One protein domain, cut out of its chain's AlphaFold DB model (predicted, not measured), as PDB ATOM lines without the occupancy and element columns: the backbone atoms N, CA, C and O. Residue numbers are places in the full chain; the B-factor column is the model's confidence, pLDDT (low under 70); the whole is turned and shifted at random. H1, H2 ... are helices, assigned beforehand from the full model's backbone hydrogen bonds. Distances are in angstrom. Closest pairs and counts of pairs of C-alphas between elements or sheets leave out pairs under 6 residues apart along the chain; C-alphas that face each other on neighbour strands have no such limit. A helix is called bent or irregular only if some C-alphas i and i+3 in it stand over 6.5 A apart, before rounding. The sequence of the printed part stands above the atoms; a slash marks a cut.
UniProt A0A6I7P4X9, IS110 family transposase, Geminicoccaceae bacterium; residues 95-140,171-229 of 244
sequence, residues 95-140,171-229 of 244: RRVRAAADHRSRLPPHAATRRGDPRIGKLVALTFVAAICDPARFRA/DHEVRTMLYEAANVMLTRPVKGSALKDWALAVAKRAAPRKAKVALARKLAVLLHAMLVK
ATOM      1  N   ARG A  95     142.343  54.693 163.647       41.44
ATOM      2  CA  ARG A  95     141.934  53.839 164.778       41.44
ATOM      3  C   ARG A  95     140.965  54.555 165.721       41.44
ATOM      4  O   ARG A  95     139.935  53.980 166.059       41.44
ATOM      5  N   ARG A  96     141.215  55.827 166.063       45.69
ATOM      6  CA  ARG A  96     140.252  56.643 166.834       45.69
ATOM      7  C   ARG A  96     138.945  56.893 166.080       45.69
ATOM      8  O   ARG A  96     137.903  56.922 166.716       45.69
ATOM      9  N   VAL A  97     138.963  56.986 164.749       47.06
ATOM     10  CA  VAL A  97     137.734  57.041 163.938       47.06
ATOM     11  C   VAL A  97     136.931  55.735 163.949       47.06
ATOM     12  O   VAL A  97     135.708  55.800 163.849       47.06
ATOM     13  N   ARG A  98     137.568  54.571 164.134       39.06
ATOM     14  CA  ARG A  98     136.844  53.316 164.401       39.06
ATOM     15  C   ARG A  98     136.268  53.289 165.822       39.06
ATOM     16  O   ARG A  98     135.070  53.105 165.948       39.06
ATOM     17  N   ALA A  99     137.053  53.599 166.855       36.41
ATOM     18  CA  ALA A  99     136.552  53.637 168.241       36.41
ATOM     19  C   ALA A  99     135.464  54.714 168.480       36.41
ATOM     20  O   ALA A  99     134.558  54.546 169.291       36.41
ATOM     21  N   ALA A 100     135.502  55.831 167.746       40.22
ATOM     22  CA  ALA A 100     134.438  56.838 167.769       40.22
ATOM     23  C   ALA A 100     133.157  56.383 167.039       40.22
ATOM     24  O   ALA A 100     132.103  56.988 167.238       40.22
ATOM     25  N   ALA A 101     133.214  55.323 166.221       40.66
ATOM     26  CA  ALA A 101     132.024  54.719 165.626       40.66
ATOM     27  C   ALA A 101     131.193  53.938 166.659       40.66
ATOM     28  O   ALA A 101     129.983  53.835 166.484       40.66
ATOM     29  N   ASP A 102     131.784  53.489 167.768       37.62
ATOM     30  CA  ASP A 102     131.049  52.852 168.870       37.62
ATOM     31  C   ASP A 102     130.237  53.893 169.675       37.62
ATOM     32  O   ASP A 102     129.133  53.630 170.161       37.62
ATOM     33  N   HIS A 103     130.712  55.144 169.701       38.34
ATOM     34  CA  HIS A 103     129.992  56.295 170.265       38.34
ATOM     35  C   HIS A 103     128.804  56.784 169.409       38.34
ATOM     36  O   HIS A 103     128.032  57.639 169.857       38.34
ATOM     37  N   ARG A 104     128.610  56.227 168.204       37.19
ATOM     38  CA  ARG A 104     127.512  56.550 167.267       37.19
ATOM     39  C   ARG A 104     126.115  56.342 167.862       37.19
ATOM     40  O   ARG A 104     125.168  56.955 167.392       37.19
ATOM     41  N   SER A 105     126.008  55.525 168.907       36.88
ATOM     42  CA  SER A 105     124.791  55.267 169.688       36.88
ATOM     43  C   SER A 105     124.298  56.457 170.529       36.88
ATOM     44  O   SER A 105     123.141  56.460 170.937       36.88
ATOM     45  N   ARG A 106     125.144  57.465 170.800       39.62
ATOM     46  CA  ARG A 106     124.793  58.647 171.623       39.62
ATOM     47  C   ARG A 106     124.777  59.973 170.859       39.62
ATOM     48  O   ARG A 106     124.358  60.984 171.415       39.62
ATOM     49  N   LEU A 107     125.219  59.986 169.603       37.84
ATOM     50  CA  LEU A 107     125.075  61.146 168.722       37.84
ATOM     51  C   LEU A 107     123.743  61.031 167.965       37.84
ATOM     52  O   LEU A 107     123.543  60.030 167.275       37.84
ATOM     53  N   PRO A 108     122.837  62.024 168.037       33.31
ATOM     54  CA  PRO A 108     121.576  61.968 167.306       33.31
ATOM     55  C   PRO A 108     121.818  61.877 165.784       33.31
ATOM     56  O   PRO A 108     122.776  62.466 165.265       33.31
ATOM     57  N   PRO A 109     120.952  61.169 165.031       37.41
ATOM     58  CA  PRO A 109     121.252  60.702 163.669       37.41
ATOM     59  C   PRO A 109     121.539  61.820 162.651       37.41
ATOM     60  O   PRO A 109     122.191  61.589 161.631       37.41
ATOM     61  N   HIS A 110     121.137  63.059 162.942       38.03
ATOM     62  CA  HIS A 110     121.401  64.234 162.111       38.03
ATOM     63  C   HIS A 110     122.878  64.688 162.068       38.03
ATOM     64  O   HIS A 110     123.202  65.606 161.308       38.03
ATOM     65  N   ALA A 111     123.775  64.077 162.853       36.53
ATOM     66  CA  ALA A 111     125.214  64.358 162.827       36.53
ATOM     67  C   ALA A 111     125.966  63.669 161.664       36.53
ATOM     68  O   ALA A 111     127.018  64.150 161.248       36.53
ATOM     69  N   ALA A 112     125.446  62.559 161.125       38.56
ATOM     70  CA  ALA A 112     126.173  61.721 160.162       38.56
ATOM     71  C   ALA A 112     126.045  62.162 158.687       38.56
ATOM     72  O   ALA A 112     126.889  61.797 157.868       38.56
ATOM     73  N   THR A 113     125.004  62.933 158.347       38.00
ATOM     74  CA  THR A 113     124.568  63.147 156.947       38.00
ATOM     75  C   THR A 113     124.566  64.622 156.517       38.00
ATOM     76  O   THR A 113     124.245  64.937 155.371       38.00
ATOM     77  N   ARG A 114     124.939  65.559 157.402       41.69
ATOM     78  CA  ARG A 114     125.001  66.996 157.074       41.69
ATOM     79  C   ARG A 114     126.187  67.267 156.140       41.69
ATOM     80  O   ARG A 114     127.320  66.886 156.440       41.69
ATOM     81  N   ARG A 115     125.934  67.909 154.994       41.34
ATOM     82  CA  ARG A 115     126.931  68.140 153.932       41.34
ATOM     83  C   ARG A 115     127.924  69.239 154.326       41.34
ATOM     84  O   ARG A 115     127.803  70.388 153.911       41.34
ATOM     85  N   GLY A 116     128.941  68.868 155.104       44.69
ATOM     86  CA  GLY A 116     130.145  69.687 155.252       44.69
ATOM     87  C   GLY A 116     130.787  69.976 153.888       44.69
ATOM     88  O   GLY A 116     130.615  69.199 152.946       44.69
ATOM     89  N   ASP A 117     131.524  71.088 153.780       49.47
ATOM     90  CA  ASP A 117     132.231  71.472 152.548       49.47
ATOM     91  C   ASP A 117     133.014  70.268 151.987       49.47
ATOM     92  O   ASP A 117     133.859  69.739 152.711       49.47
ATOM     93  N   PRO A 118     132.822  69.850 150.718       50.28
ATOM     94  CA  PRO A 118     133.604  68.773 150.102       50.28
ATOM     95  C   PRO A 118     135.131  68.948 150.205       50.28
ATOM     96  O   PRO A 118     135.878  67.976 150.080       50.28
ATOM     97  N   ARG A 119     135.609  70.178 150.450       55.47
ATOM     98  CA  ARG A 119     137.019  70.510 150.725       55.47
ATOM     99  C   ARG A 119     137.479  70.139 152.146       55.47
ATOM    100  O   ARG A 119     138.659  69.843 152.332       55.47
ATOM    101  N   ILE A 120     136.586  70.129 153.138       63.53
ATOM    102  CA  ILE A 120     136.855  69.652 154.503       63.53
ATOM    103  C   ILE A 120     136.580  68.145 154.521       63.53
ATOM    104  O   ILE A 120     135.461  67.696 154.762       63.53
ATOM    105  N   GLY A 121     137.611  67.350 154.224       61.69
ATOM    106  CA  GLY A 121     137.472  65.899 154.087       61.69
ATOM    107  C   GLY A 121     136.810  65.243 155.305       61.69
ATOM    108  O   GLY A 121     137.102  65.609 156.443       61.69
ATOM    109  N   LYS A 122     135.954  64.236 155.060       62.53
ATOM    110  CA  LYS A 122     135.106  63.552 156.065       62.53
ATOM    111  C   LYS A 122     135.843  63.186 157.365       62.53
ATOM    112  O   LYS A 122     135.274  63.291 158.444       62.53
ATOM    113  N   LEU A 123     137.122  62.812 157.257       53.50
ATOM    114  CA  LEU A 123     138.007  62.499 158.382       53.50
ATOM    115  C   LEU A 123     138.191  63.686 159.351       53.50
ATOM    116  O   LEU A 123     138.094  63.507 160.557       53.50
ATOM    117  N   VAL A 124     138.387  64.905 158.832       65.94
ATOM    118  CA  VAL A 124     138.542  66.136 159.630       65.94
ATOM    119  C   VAL A 124     137.252  66.445 160.387       65.94
ATOM    120  O   VAL A 124     137.299  66.731 161.579       65.94
ATOM    121  N   ALA A 125     136.102  66.352 159.710       67.38
ATOM    122  CA  ALA A 125     134.798  66.580 160.326       67.38
ATOM    123  C   ALA A 125     134.503  65.552 161.434       67.38
ATOM    124  O   ALA A 125     134.060  65.928 162.515       67.38
ATOM    125  N   LEU A 126     134.812  64.272 161.199       62.41
ATOM    126  CA  LEU A 126     134.569  63.202 162.165       62.41
ATOM    127  C   LEU A 126     135.494  63.291 163.390       62.41
ATOM    128  O   LEU A 126     135.003  63.209 164.514       62.41
ATOM    129  N   THR A 127     136.796  63.542 163.210       62.88
ATOM    130  CA  THR A 127     137.721  63.795 164.335       62.88
ATOM    131  C   THR A 127     137.319  65.043 165.129       62.88
ATOM    132  O   THR A 127     137.427  65.053 166.352       62.88
ATOM    133  N   PHE A 128     136.818  66.085 164.461       70.94
ATOM    134  CA  PHE A 128     136.346  67.310 165.109       70.94
ATOM    135  C   PHE A 128     135.081  67.081 165.955       70.94
ATOM    136  O   PHE A 128     135.030  67.528 167.098       70.94
ATOM    137  N   VAL A 129     134.093  66.335 165.442       70.00
ATOM    138  CA  VAL A 129     132.894  65.943 166.209       70.00
ATOM    139  C   VAL A 129     133.273  65.060 167.402       70.00
ATOM    140  O   VAL A 129     132.870  65.355 168.526       70.00
ATOM    141  N   ALA A 130     134.109  64.039 167.187       65.50
ATOM    142  CA  ALA A 130     134.534  63.094 168.222       65.50
ATOM    143  C   ALA A 130     135.366  63.722 169.361       65.50
ATOM    144  O   ALA A 130     135.480  63.124 170.426       65.50
ATOM    145  N   ALA A 131     135.947  64.909 169.157       68.25
ATOM    146  CA  ALA A 131     136.714  65.628 170.178       68.25
ATOM    147  C   ALA A 131     135.950  66.780 170.857       68.25
ATOM    148  O   ALA A 131     136.441  67.369 171.823       68.25
ATOM    149  N   ILE A 132     134.766  67.123 170.345       69.94
ATOM    150  CA  ILE A 132     133.859  68.101 170.961       69.94
ATOM    151  C   ILE A 132     132.793  67.380 171.789       69.94
ATOM    152  O   ILE A 132     132.537  67.802 172.915       69.94
ATOM    153  N   CYS A 133     132.245  66.276 171.267       65.31
ATOM    154  CA  CYS A 133     131.134  65.475 171.803       65.31
ATOM    155  C   CYS A 133     129.818  66.249 171.994       65.31
ATOM    156  O   CYS A 133     128.819  65.887 171.382       65.31
ATOM    157  N   ASP A 134     129.829  67.324 172.781       72.00
ATOM    158  CA  ASP A 134     128.709  68.245 172.970       72.00
ATOM    159  C   ASP A 134     129.044  69.646 172.406       72.00
ATOM    160  O   ASP A 134     129.936  70.324 172.930       72.00
ATOM    161  N   PRO A 135     128.346  70.116 171.353       71.31
ATOM    162  CA  PRO A 135     128.509  71.468 170.827       71.31
ATOM    163  C   PRO A 135     127.772  72.546 171.653       71.31
ATOM    164  O   PRO A 135     128.046  73.731 171.460       71.31
ATOM    165  N   ALA A 136     126.864  72.189 172.572       74.00
ATOM    166  CA  ALA A 136     126.175  73.154 173.438       74.00
ATOM    167  C   ALA A 136     127.100  73.736 174.526       74.00
ATOM    168  O   ALA A 136     126.904  74.870 174.970       74.00
ATOM    169  N   ARG A 137     128.168  73.011 174.892       78.56
ATOM    170  CA  ARG A 137     129.210  73.415 175.853       78.56
ATOM    171  C   ARG A 137     129.821  74.808 175.624       78.56
ATOM    172  O   ARG A 137     130.316  75.415 176.576       78.56
ATOM    173  N   PHE A 138     129.826  75.332 174.395       80.56
ATOM    174  CA  PHE A 138     130.463  76.613 174.062       80.56
ATOM    175  C   PHE A 138     129.439  77.718 173.780       80.56
ATOM    176  O   PHE A 138     128.865  77.782 172.694       80.56
ATOM    177  N   ARG A 139     129.309  78.681 174.710       79.00
ATOM    178  CA  ARG A 139     128.429  79.862 174.555       79.00
ATOM    179  C   ARG A 139     128.710  80.685 173.290       79.00
ATOM    180  O   ARG A 139     127.827  81.397 172.825       79.00
ATOM    181  N   ALA A 140     129.920  80.624 172.725       82.56
ATOM    182  CA  ALA A 140     130.204  81.197 171.412       82.56
ATOM    183  C   ALA A 140     131.322  80.447 170.671       82.56
ATOM    184  O   ALA A 140     132.428  80.304 171.195       82.56
ATOM    185  N   ASP A 171     143.555  69.264 172.478       84.19
ATOM    186  CA  ASP A 171     143.859  68.065 171.692       84.19
ATOM    187  C   ASP A 171     144.868  68.294 170.544       84.19
ATOM    188  O   ASP A 171     144.736  69.203 169.716       84.19
ATOM    189  N   HIS A 172     145.902  67.447 170.505       85.38
ATOM    190  CA  HIS A 172     146.946  67.487 169.485       85.38
ATOM    191  C   HIS A 172     146.475  66.944 168.132       85.38
ATOM    192  O   HIS A 172     146.798  67.534 167.102       85.38
ATOM    193  N   GLU A 173     145.745  65.829 168.107       83.50
ATOM    194  CA  GLU A 173     145.287  65.190 166.873       83.50
ATOM    195  C   GLU A 173     144.307  66.104 166.129       83.50
ATOM    196  O   GLU A 173     144.500  66.360 164.942       83.50
ATOM    197  N   VAL A 174     143.338  66.705 166.829       84.81
ATOM    198  CA  VAL A 174     142.391  67.679 166.248       84.81
ATOM    199  C   VAL A 174     143.129  68.879 165.658       84.81
ATOM    200  O   VAL A 174     142.844  69.307 164.538       84.81
ATOM    201  N   ARG A 175     144.111  69.419 166.390       89.50
ATOM    202  CA  ARG A 175     144.926  70.557 165.945       89.50
ATOM    203  C   ARG A 175     145.768  70.215 164.714       89.50
ATOM    204  O   ARG A 175     145.843  71.039 163.803       89.50
ATOM    205  N   THR A 176     146.350  69.017 164.646       88.12
ATOM    206  CA  THR A 176     147.046  68.515 163.449       88.12
ATOM    207  C   THR A 176     146.078  68.333 162.280       88.12
ATOM    208  O   THR A 176     146.345  68.845 161.197       88.12
ATOM    209  N   MET A 177     144.921  67.698 162.488       86.56
ATOM    210  CA  MET A 177     143.917  67.474 161.440       86.56
ATOM    211  C   MET A 177     143.373  68.784 160.851       86.56
ATOM    212  O   MET A 177     143.225  68.900 159.635       86.56
ATOM    213  N   LEU A 178     143.127  69.803 161.684       86.75
ATOM    214  CA  LEU A 178     142.720  71.139 161.227       86.75
ATOM    215  C   LEU A 178     143.852  71.894 160.511       86.75
ATOM    216  O   LEU A 178     143.584  72.641 159.568       86.75
ATOM    217  N   TYR A 179     145.105  71.708 160.935       89.81
ATOM    218  CA  TYR A 179     146.264  72.294 160.260       89.81
ATOM    219  C   TYR A 179     146.491  71.663 158.881       89.81
ATOM    220  O   TYR A 179     146.703  72.400 157.919       89.81
ATOM    221  N   GLU A 180     146.353  70.341 158.741       88.56
ATOM    222  CA  GLU A 180     146.439  69.679 157.434       88.56
ATOM    223  C   GLU A 180     145.240  69.996 156.531       88.56
ATOM    224  O   GLU A 180     145.420  70.221 155.336       88.56
ATOM    225  N   ALA A 181     144.030  70.154 157.078       84.88
ATOM    226  CA  ALA A 181     142.893  70.674 156.313       84.88
ATOM    227  C   ALA A 181     143.173  72.084 155.748       84.88
ATOM    228  O   ALA A 181     142.939  72.351 154.567       84.88
ATOM    229  N   ALA A 182     143.735  72.977 156.569       87.31
ATOM    230  CA  ALA A 182     144.159  74.311 156.146       87.31
ATOM    231  C   ALA A 182     145.329  74.271 155.140       87.31
ATOM    232  O   ALA A 182     145.372  75.086 154.218       87.31
ATOM    233  N   ASN A 183     146.255  73.320 155.290       88.31
ATOM    234  CA  ASN A 183     147.361  73.071 154.367       88.31
ATOM    235  C   ASN A 183     146.831  72.681 152.975       88.31
ATOM    236  O   ASN A 183     147.099  73.377 151.998       88.31
ATOM    237  N   VAL A 184     145.994  71.641 152.913       84.88
ATOM    238  CA  VAL A 184     145.377  71.107 151.687       84.88
ATOM    239  C   VAL A 184     144.500  72.143 150.976       84.88
ATOM    240  O   VAL A 184     144.522  72.230 149.748       84.88
ATOM    241  N   MET A 185     143.743  72.959 151.717       82.62
ATOM    242  CA  MET A 185     142.885  73.988 151.115       82.62
ATOM    243  C   MET A 185     143.675  75.181 150.542       82.62
ATOM    244  O   MET A 185     143.189  75.852 149.630       82.62
ATOM    245  N   LEU A 186     144.891  75.436 151.037       83.38
ATOM    246  CA  LEU A 186     145.789  76.451 150.480       83.38
ATOM    247  C   LEU A 186     146.601  75.931 149.285       83.38
ATOM    248  O   LEU A 186     146.780  76.682 148.330       83.38
ATOM    249  N   THR A 187     147.062  74.675 149.310       83.81
ATOM    250  CA  THR A 187     147.871  74.098 148.219       83.81
ATOM    251  C   THR A 187     147.047  73.698 146.997       83.81
ATOM    252  O   THR A 187     147.531  73.830 145.875       83.81
ATOM    253  N   ARG A 188     145.799  73.234 147.161       79.19
ATOM    254  CA  ARG A 188     144.970  72.831 146.013       79.19
ATOM    255  C   ARG A 188     144.515  74.048 145.182       79.19
ATOM    256  O   ARG A 188     144.037  75.034 145.759       79.19
ATOM    257  N   PRO A 189     144.555  73.985 143.834       65.19
ATOM    258  CA  PRO A 189     144.166  75.077 142.928       65.19
ATOM    259  C   PRO A 189     142.637  75.253 142.803       65.19
ATOM    260  O   PRO A 189     142.082  75.410 141.720       65.19
ATOM    261  N   VAL A 190     141.931  75.252 143.934       62.34
ATOM    262  CA  VAL A 190     140.500  75.564 144.006       62.34
ATOM    263  C   VAL A 190     140.283  77.057 143.729       62.34
ATOM    264  O   VAL A 190     140.959  77.890 144.344       62.34
ATOM    265  N   LYS A 191     139.356  77.376 142.814       60.91
ATOM    266  CA  LYS A 191     138.942  78.739 142.430       60.91
ATOM    267  C   LYS A 191     137.704  79.198 143.224       60.91
ATOM    268  O   LYS A 191     136.893  78.366 143.625       60.91
ATOM    269  N   GLY A 192     137.542  80.516 143.385       63.44
ATOM    270  CA  GLY A 192     136.276  81.164 143.773       63.44
ATOM    271  C   GLY A 192     135.812  80.944 145.216       63.44
ATOM    272  O   GLY A 192     134.639  80.640 145.429       63.44
ATOM    273  N   SER A 193     136.703  81.082 146.206       76.06
ATOM    274  CA  SER A 193     136.392  80.749 147.600       76.06
ATOM    275  C   SER A 193     136.822  81.831 148.589       76.06
ATOM    276  O   SER A 193     137.987  81.884 148.991       76.06
ATOM    277  N   ALA A 194     135.854  82.595 149.105       82.12
ATOM    278  CA  ALA A 194     136.095  83.707 150.031       82.12
ATOM    279  C   ALA A 194     136.909  83.315 151.287       82.12
ATOM    280  O   ALA A 194     137.570  84.154 151.898       82.12
ATOM    281  N   LEU A 195     136.891  82.033 151.679       82.00
ATOM    282  CA  LEU A 195     137.690  81.502 152.784       82.00
ATOM    283  C   LEU A 195     139.185  81.335 152.435       82.00
ATOM    284  O   LEU A 195     140.031  81.660 153.272       82.00
ATOM    285  N   LYS A 196     139.520  80.885 151.216       82.75
ATOM    286  CA  LYS A 196     140.905  80.826 150.708       82.75
ATOM    287  C   LYS A 196     141.411  82.221 150.369       82.75
ATOM    288  O   LYS A 196     142.534  82.540 150.730       82.75
ATOM    289  N   ASP A 197     140.580  83.061 149.760       87.44
ATOM    290  CA  ASP A 197     140.961  84.418 149.352       87.44
ATOM    291  C   ASP A 197     141.300  85.268 150.592       87.44
ATOM    292  O   ASP A 197     142.356  85.899 150.663       87.44
ATOM    293  N   TRP A 198     140.487  85.150 151.652       89.81
ATOM    294  CA  TRP A 198     140.809  85.667 152.984       89.81
ATOM    295  C   TRP A 198     142.122  85.092 153.540       89.81
ATOM    296  O   TRP A 198     142.942  85.838 154.068       89.81
ATOM    297  N   ALA A 199     142.357  83.782 153.428       85.62
ATOM    298  CA  ALA A 199     143.572  83.154 153.951       85.62
ATOM    299  C   ALA A 199     144.842  83.552 153.177       85.62
ATOM    300  O   ALA A 199     145.899  83.709 153.785       85.62
ATOM    301  N   LEU A 200     144.739  83.781 151.865       88.19
ATOM    302  CA  LEU A 200     145.807  84.325 151.025       88.19
ATOM    303  C   LEU A 200     146.103  85.785 151.395       88.19
ATOM    304  O   LEU A 200     147.271  86.150 151.526       88.19
ATOM    305  N   ALA A 201     145.080  86.598 151.676       89.25
ATOM    306  CA  ALA A 201     145.270  87.940 152.232       89.25
ATOM    307  C   ALA A 201     145.953  87.908 153.618       89.25
ATOM    308  O   ALA A 201     146.822  88.735 153.897       89.25
ATOM    309  N   VAL A 202     145.646  86.919 154.471       88.25
ATOM    310  CA  VAL A 202     146.387  86.700 155.729       88.25
ATOM    311  C   VAL A 202     147.833  86.253 155.464       88.25
ATOM    312  O   VAL A 202     148.735  86.704 156.167       88.25
ATOM    313  N   ALA A 203     148.085  85.416 154.453       89.56
ATOM    314  CA  ALA A 203     149.435  84.965 154.103       89.56
ATOM    315  C   ALA A 203     150.333  86.121 153.643       89.56
ATOM    316  O   ALA A 203     151.464  86.208 154.122       89.56
ATOM    317  N   LYS A 204     149.806  87.029 152.806       90.31
ATOM    318  CA  LYS A 204     150.510  88.237 152.339       90.31
ATOM    319  C   LYS A 204     150.998  89.126 153.492       90.31
ATOM    320  O   LYS A 204     152.127  89.591 153.446       90.31
ATOM    321  N   ARG A 205     150.178  89.331 154.532       90.88
ATOM    322  CA  ARG A 205     150.473  90.270 155.640       90.88
ATOM    323  C   ARG A 205     151.137  89.663 156.884       90.88
ATOM    324  O   ARG A 205     151.632  90.400 157.723       90.88
ATOM    325  N   ALA A 206     151.079  88.341 157.074       82.06
ATOM    326  CA  ALA A 206     151.456  87.707 158.350       82.06
ATOM    327  C   ALA A 206     152.392  86.489 158.225       82.06
ATOM    328  O   ALA A 206     152.681  85.848 159.237       82.06
ATOM    329  N   ALA A 207     152.878  86.185 157.016       88.12
ATOM    330  CA  ALA A 207     153.616  84.974 156.637       88.12
ATOM    331  C   ALA A 207     152.761  83.678 156.604       88.12
ATOM    332  O   ALA A 207     151.843  83.482 157.413       88.12
ATOM    333  N   PRO A 208     153.062  82.727 155.691       86.62
ATOM    334  CA  PRO A 208     152.172  81.600 155.381       86.62
ATOM    335  C   PRO A 208     151.952  80.627 156.548       86.62
ATOM    336  O   PRO A 208     150.874  80.044 156.664       86.62
ATOM    337  N   ARG A 209     152.924  80.477 157.462       88.94
ATOM    338  CA  ARG A 209     152.758  79.643 158.670       88.94
ATOM    339  C   ARG A 209     151.674  80.206 159.605       88.94
ATOM    340  O   ARG A 209     150.857  79.434 160.104       88.94
ATOM    341  N   LYS A 210     151.598  81.534 159.789       89.81
ATOM    342  CA  LYS A 210     150.529  82.168 160.588       89.81
ATOM    343  C   LYS A 210     149.178  82.082 159.870       89.81
ATOM    344  O   LYS A 210     148.163  81.849 160.522       89.81
ATOM    345  N   ALA A 211     149.159  82.180 158.538       90.19
ATOM    346  CA  ALA A 211     147.938  82.018 157.746       90.19
ATOM    347  C   ALA A 211     147.323  80.612 157.854       90.19
ATOM    348  O   ALA A 211     146.116  80.509 158.055       90.19
ATOM    349  N   LYS A 212     148.130  79.538 157.820       90.88
ATOM    350  CA  LYS A 212     147.646  78.159 158.051       90.88
ATOM    351  C   LYS A 212     146.971  78.008 159.421       90.88
ATOM    352  O   LYS A 212     145.876  77.459 159.505       90.88
ATOM    353  N   VAL A 213     147.563  78.566 160.482       91.38
ATOM    354  CA  VAL A 213     146.974  78.573 161.840       91.38
ATOM    355  C   VAL A 213     145.684  79.402 161.903       91.38
ATOM    356  O   VAL A 213     144.682  78.943 162.450       91.38
ATOM    357  N   ALA A 214     145.673  80.603 161.320       91.25
ATOM    358  CA  ALA A 214     144.486  81.458 161.277       91.25
ATOM    359  C   ALA A 214     143.327  80.798 160.505       91.25
ATOM    360  O   ALA A 214     142.166  80.913 160.903       91.25
ATOM    361  N   LEU A 215     143.648  80.062 159.438       90.00
ATOM    362  CA  LEU A 215     142.698  79.286 158.653       90.00
ATOM    363  C   LEU A 215     142.164  78.075 159.426       90.00
ATOM    364  O   LEU A 215     140.950  77.908 159.485       90.00
ATOM    365  N   ALA A 216     143.025  77.309 160.102       89.94
ATOM    366  CA  ALA A 216     142.612  76.230 161.006       89.94
ATOM    367  C   ALA A 216     141.662  76.737 162.112       89.94
ATOM    368  O   ALA A 216     140.619  76.132 162.365       89.94
ATOM    369  N   ARG A 217     141.955  77.904 162.712       90.88
ATOM    370  CA  ARG A 217     141.065  78.554 163.691       90.88
ATOM    371  C   ARG A 217     139.716  78.937 163.075       90.88
ATOM    372  O   ARG A 217     138.686  78.727 163.709       90.88
ATOM    373  N   LYS A 218     139.697  79.485 161.855       87.75
ATOM    374  CA  LYS A 218     138.453  79.886 161.175       87.75
ATOM    375  C   LYS A 218     137.617  78.677 160.735       87.75
ATOM    376  O   LYS A 218     136.398  78.722 160.865       87.75
ATOM    377  N   LEU A 219     138.258  77.588 160.306       86.44
ATOM    378  CA  LEU A 219     137.614  76.297 160.032       86.44
ATOM    379  C   LEU A 219     136.950  75.719 161.290       86.44
ATOM    380  O   LEU A 219     135.785  75.344 161.224       86.44
ATOM    381  N   ALA A 220     137.629  75.727 162.442       85.75
ATOM    382  CA  ALA A 220     137.041  75.276 163.708       85.75
ATOM    383  C   ALA A 220     135.787  76.086 164.099       85.75
ATOM    384  O   ALA A 220     134.760  75.512 164.452       85.75
ATOM    385  N   VAL A 221     135.840  77.420 163.981       85.88
ATOM    386  CA  VAL A 221     134.687  78.304 164.248       85.88
ATOM    387  C   VAL A 221     133.511  78.001 163.307       85.88
ATOM    388  O   VAL A 221     132.364  77.986 163.756       85.88
ATOM    389  N   LEU A 222     133.786  77.746 162.023       81.81
ATOM    390  CA  LEU A 222     132.773  77.416 161.014       81.81
ATOM    391  C   LEU A 222     132.139  76.041 161.254       81.81
ATOM    392  O   LEU A 222     130.917  75.936 161.241       81.81
ATOM    393  N   LEU A 223     132.941  75.007 161.517       79.75
ATOM    394  CA  LEU A 223     132.435  73.661 161.803       79.75
ATOM    395  C   LEU A 223     131.562  73.650 163.066       79.75
ATOM    396  O   LEU A 223     130.482  73.074 163.054       79.75
ATOM    397  N   HIS A 224     131.965  74.361 164.124       81.50
ATOM    398  CA  HIS A 224     131.137  74.528 165.322       81.50
ATOM    399  C   HIS A 224     129.807  75.231 165.020       81.50
ATOM    400  O   HIS A 224     128.757  74.822 165.511       81.50
ATOM    401  N   ALA A 225     129.834  76.267 164.174       77.94
ATOM    402  CA  ALA A 225     128.620  76.958 163.753       77.94
ATOM    403  C   ALA A 225     127.654  76.033 162.988       77.94
ATOM    404  O   ALA A 225     126.461  76.130 163.236       77.94
ATOM    405  N   MET A 226     128.150  75.115 162.145       75.75
ATOM    406  CA  MET A 226     127.337  74.109 161.428       75.75
ATOM    407  C   MET A 226     126.823  72.962 162.312       75.75
ATOM    408  O   MET A 226     125.926  72.228 161.895       75.75
ATOM    409  N   LEU A 227     127.417  72.748 163.492       74.38
ATOM    410  CA  LEU A 227     126.933  71.771 164.470       74.38
ATOM    411  C   LEU A 227     125.798  72.371 165.303       74.38
ATOM    412  O   LEU A 227     124.720  71.781 165.347       74.38
ATOM    413  N   VAL A 228     126.025  73.555 165.891       72.88
ATOM    414  CA  VAL A 228     125.046  74.274 166.729       72.88
ATOM    415  C   VAL A 228     123.869  74.801 165.908       72.88
ATOM    416  O   VAL A 228     122.717  74.591 166.276       72.88
ATOM    417  N   LYS A 229     124.138  75.489 164.792       61.97
ATOM    418  CA  LYS A 229     123.103  75.929 163.856       61.97
ATOM    419  C   LYS A 229     122.990  74.880 162.758       61.97
ATOM    420  O   LYS A 229     123.975  74.566 162.093       61.97
TER     421      LYS A 229
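What this domain is: This is residues 95 to 140 and 171 to 229 of the 244 residues of the protein "IS110 family transposase" of Geminicoccaceae bacterium (UniProt A0A6I7P4X9). Two helices, H3 and H5, cross as an X in the middle of an elongated all-helix domain. H4 folds back along the first part of H5 as a helical hairpin, H2 packs on the first part of H3, and H1 lies beyond H2, with H1 and H4 toward opposite ends of the long axis. A stretch with no named element, residues 106 to 121, leads from H1 back to H2. The printed part has 105 residues, with five named helices in the order H1, H2, H3, H4, H5 and no named strand. It is compact, with a radius of gyration of the C-alphas of 14.5 A, and spans 45 by 29 by 25 A.

How they stand to each other: H1, residues 95 to 105, touches H2, residues 122 to 132, the same way at a steep tilt of 65 degrees; their closest C-alphas, those of Ala 100 and Ala 130, are 6.3 A apart. H2 touches residues 174 to 181 of H3, residues 172 to 187, closest at the C-alphas of Val 124 and Met 177, 5.8 A; they run opposite ways at a shallow tilt of 33 degrees, only just short of steep. H3 is the hub, touching H2, H4, residues 194 to 206, and H5, residues 208 to 228. Residues 185 to 186 of H3 touch residues 196 to 200 of H4, about perpendicular at 83 degrees, with the C-alphas of Leu 186 and Lys 196 closest at 6.6 A. H3 touches residues 212 to 220 of H5, opposite ways at a steep tilt of 69 degrees, only just short of perpendicular; the closest C-alphas are those of Leu 178 and Ala 216, 5.1 A. H4 and H5 form a helical hairpin: residues 199 to 203 touch residues 208 to 215, opposite ways at a shallow tilt of 34 degrees, only just short of steep, with the C-alphas of Ala 203 and Ala 211 closest at 4.9 A. Helix packing is part aligned, part crossed: two of these five pairs are at a shallow tilt. H1 is apart from H3, H4 and H5. In H2, H3, H4 and H5 every O i to N i+4 pair is within hydrogen-bond range; in H1 3 of 7 are, beside 6 of 8 O i to N i+3 pairs.

Where its parts are: H1 begins with C-alpha 95 at (141.934, 53.839, 164.778) and is 17.9 A long; it is irregular, but only just, with C-alphas 102 and 105 6.8 A apart. H2 measures 15.6 A, H3 22.3 A and H4 17.9 A. H5, the longest, measures 30.3 A and ends with C-alpha 228 at (125.046, 74.274, 166.729).

The domain as a whole: The C-alphas farthest apart, those of Ser 105 and Arg 205, are 45.6 A apart. Residues 141 to 170 are not printed, and C-alphas 140 and 171 are 18.9 A apart across this cut. The link from H1 to H2 is long. Mean pLDDT of the printed part is 70.6, with residues 95 to 127, 130 to 133, 189 to 192 and 229 under 70.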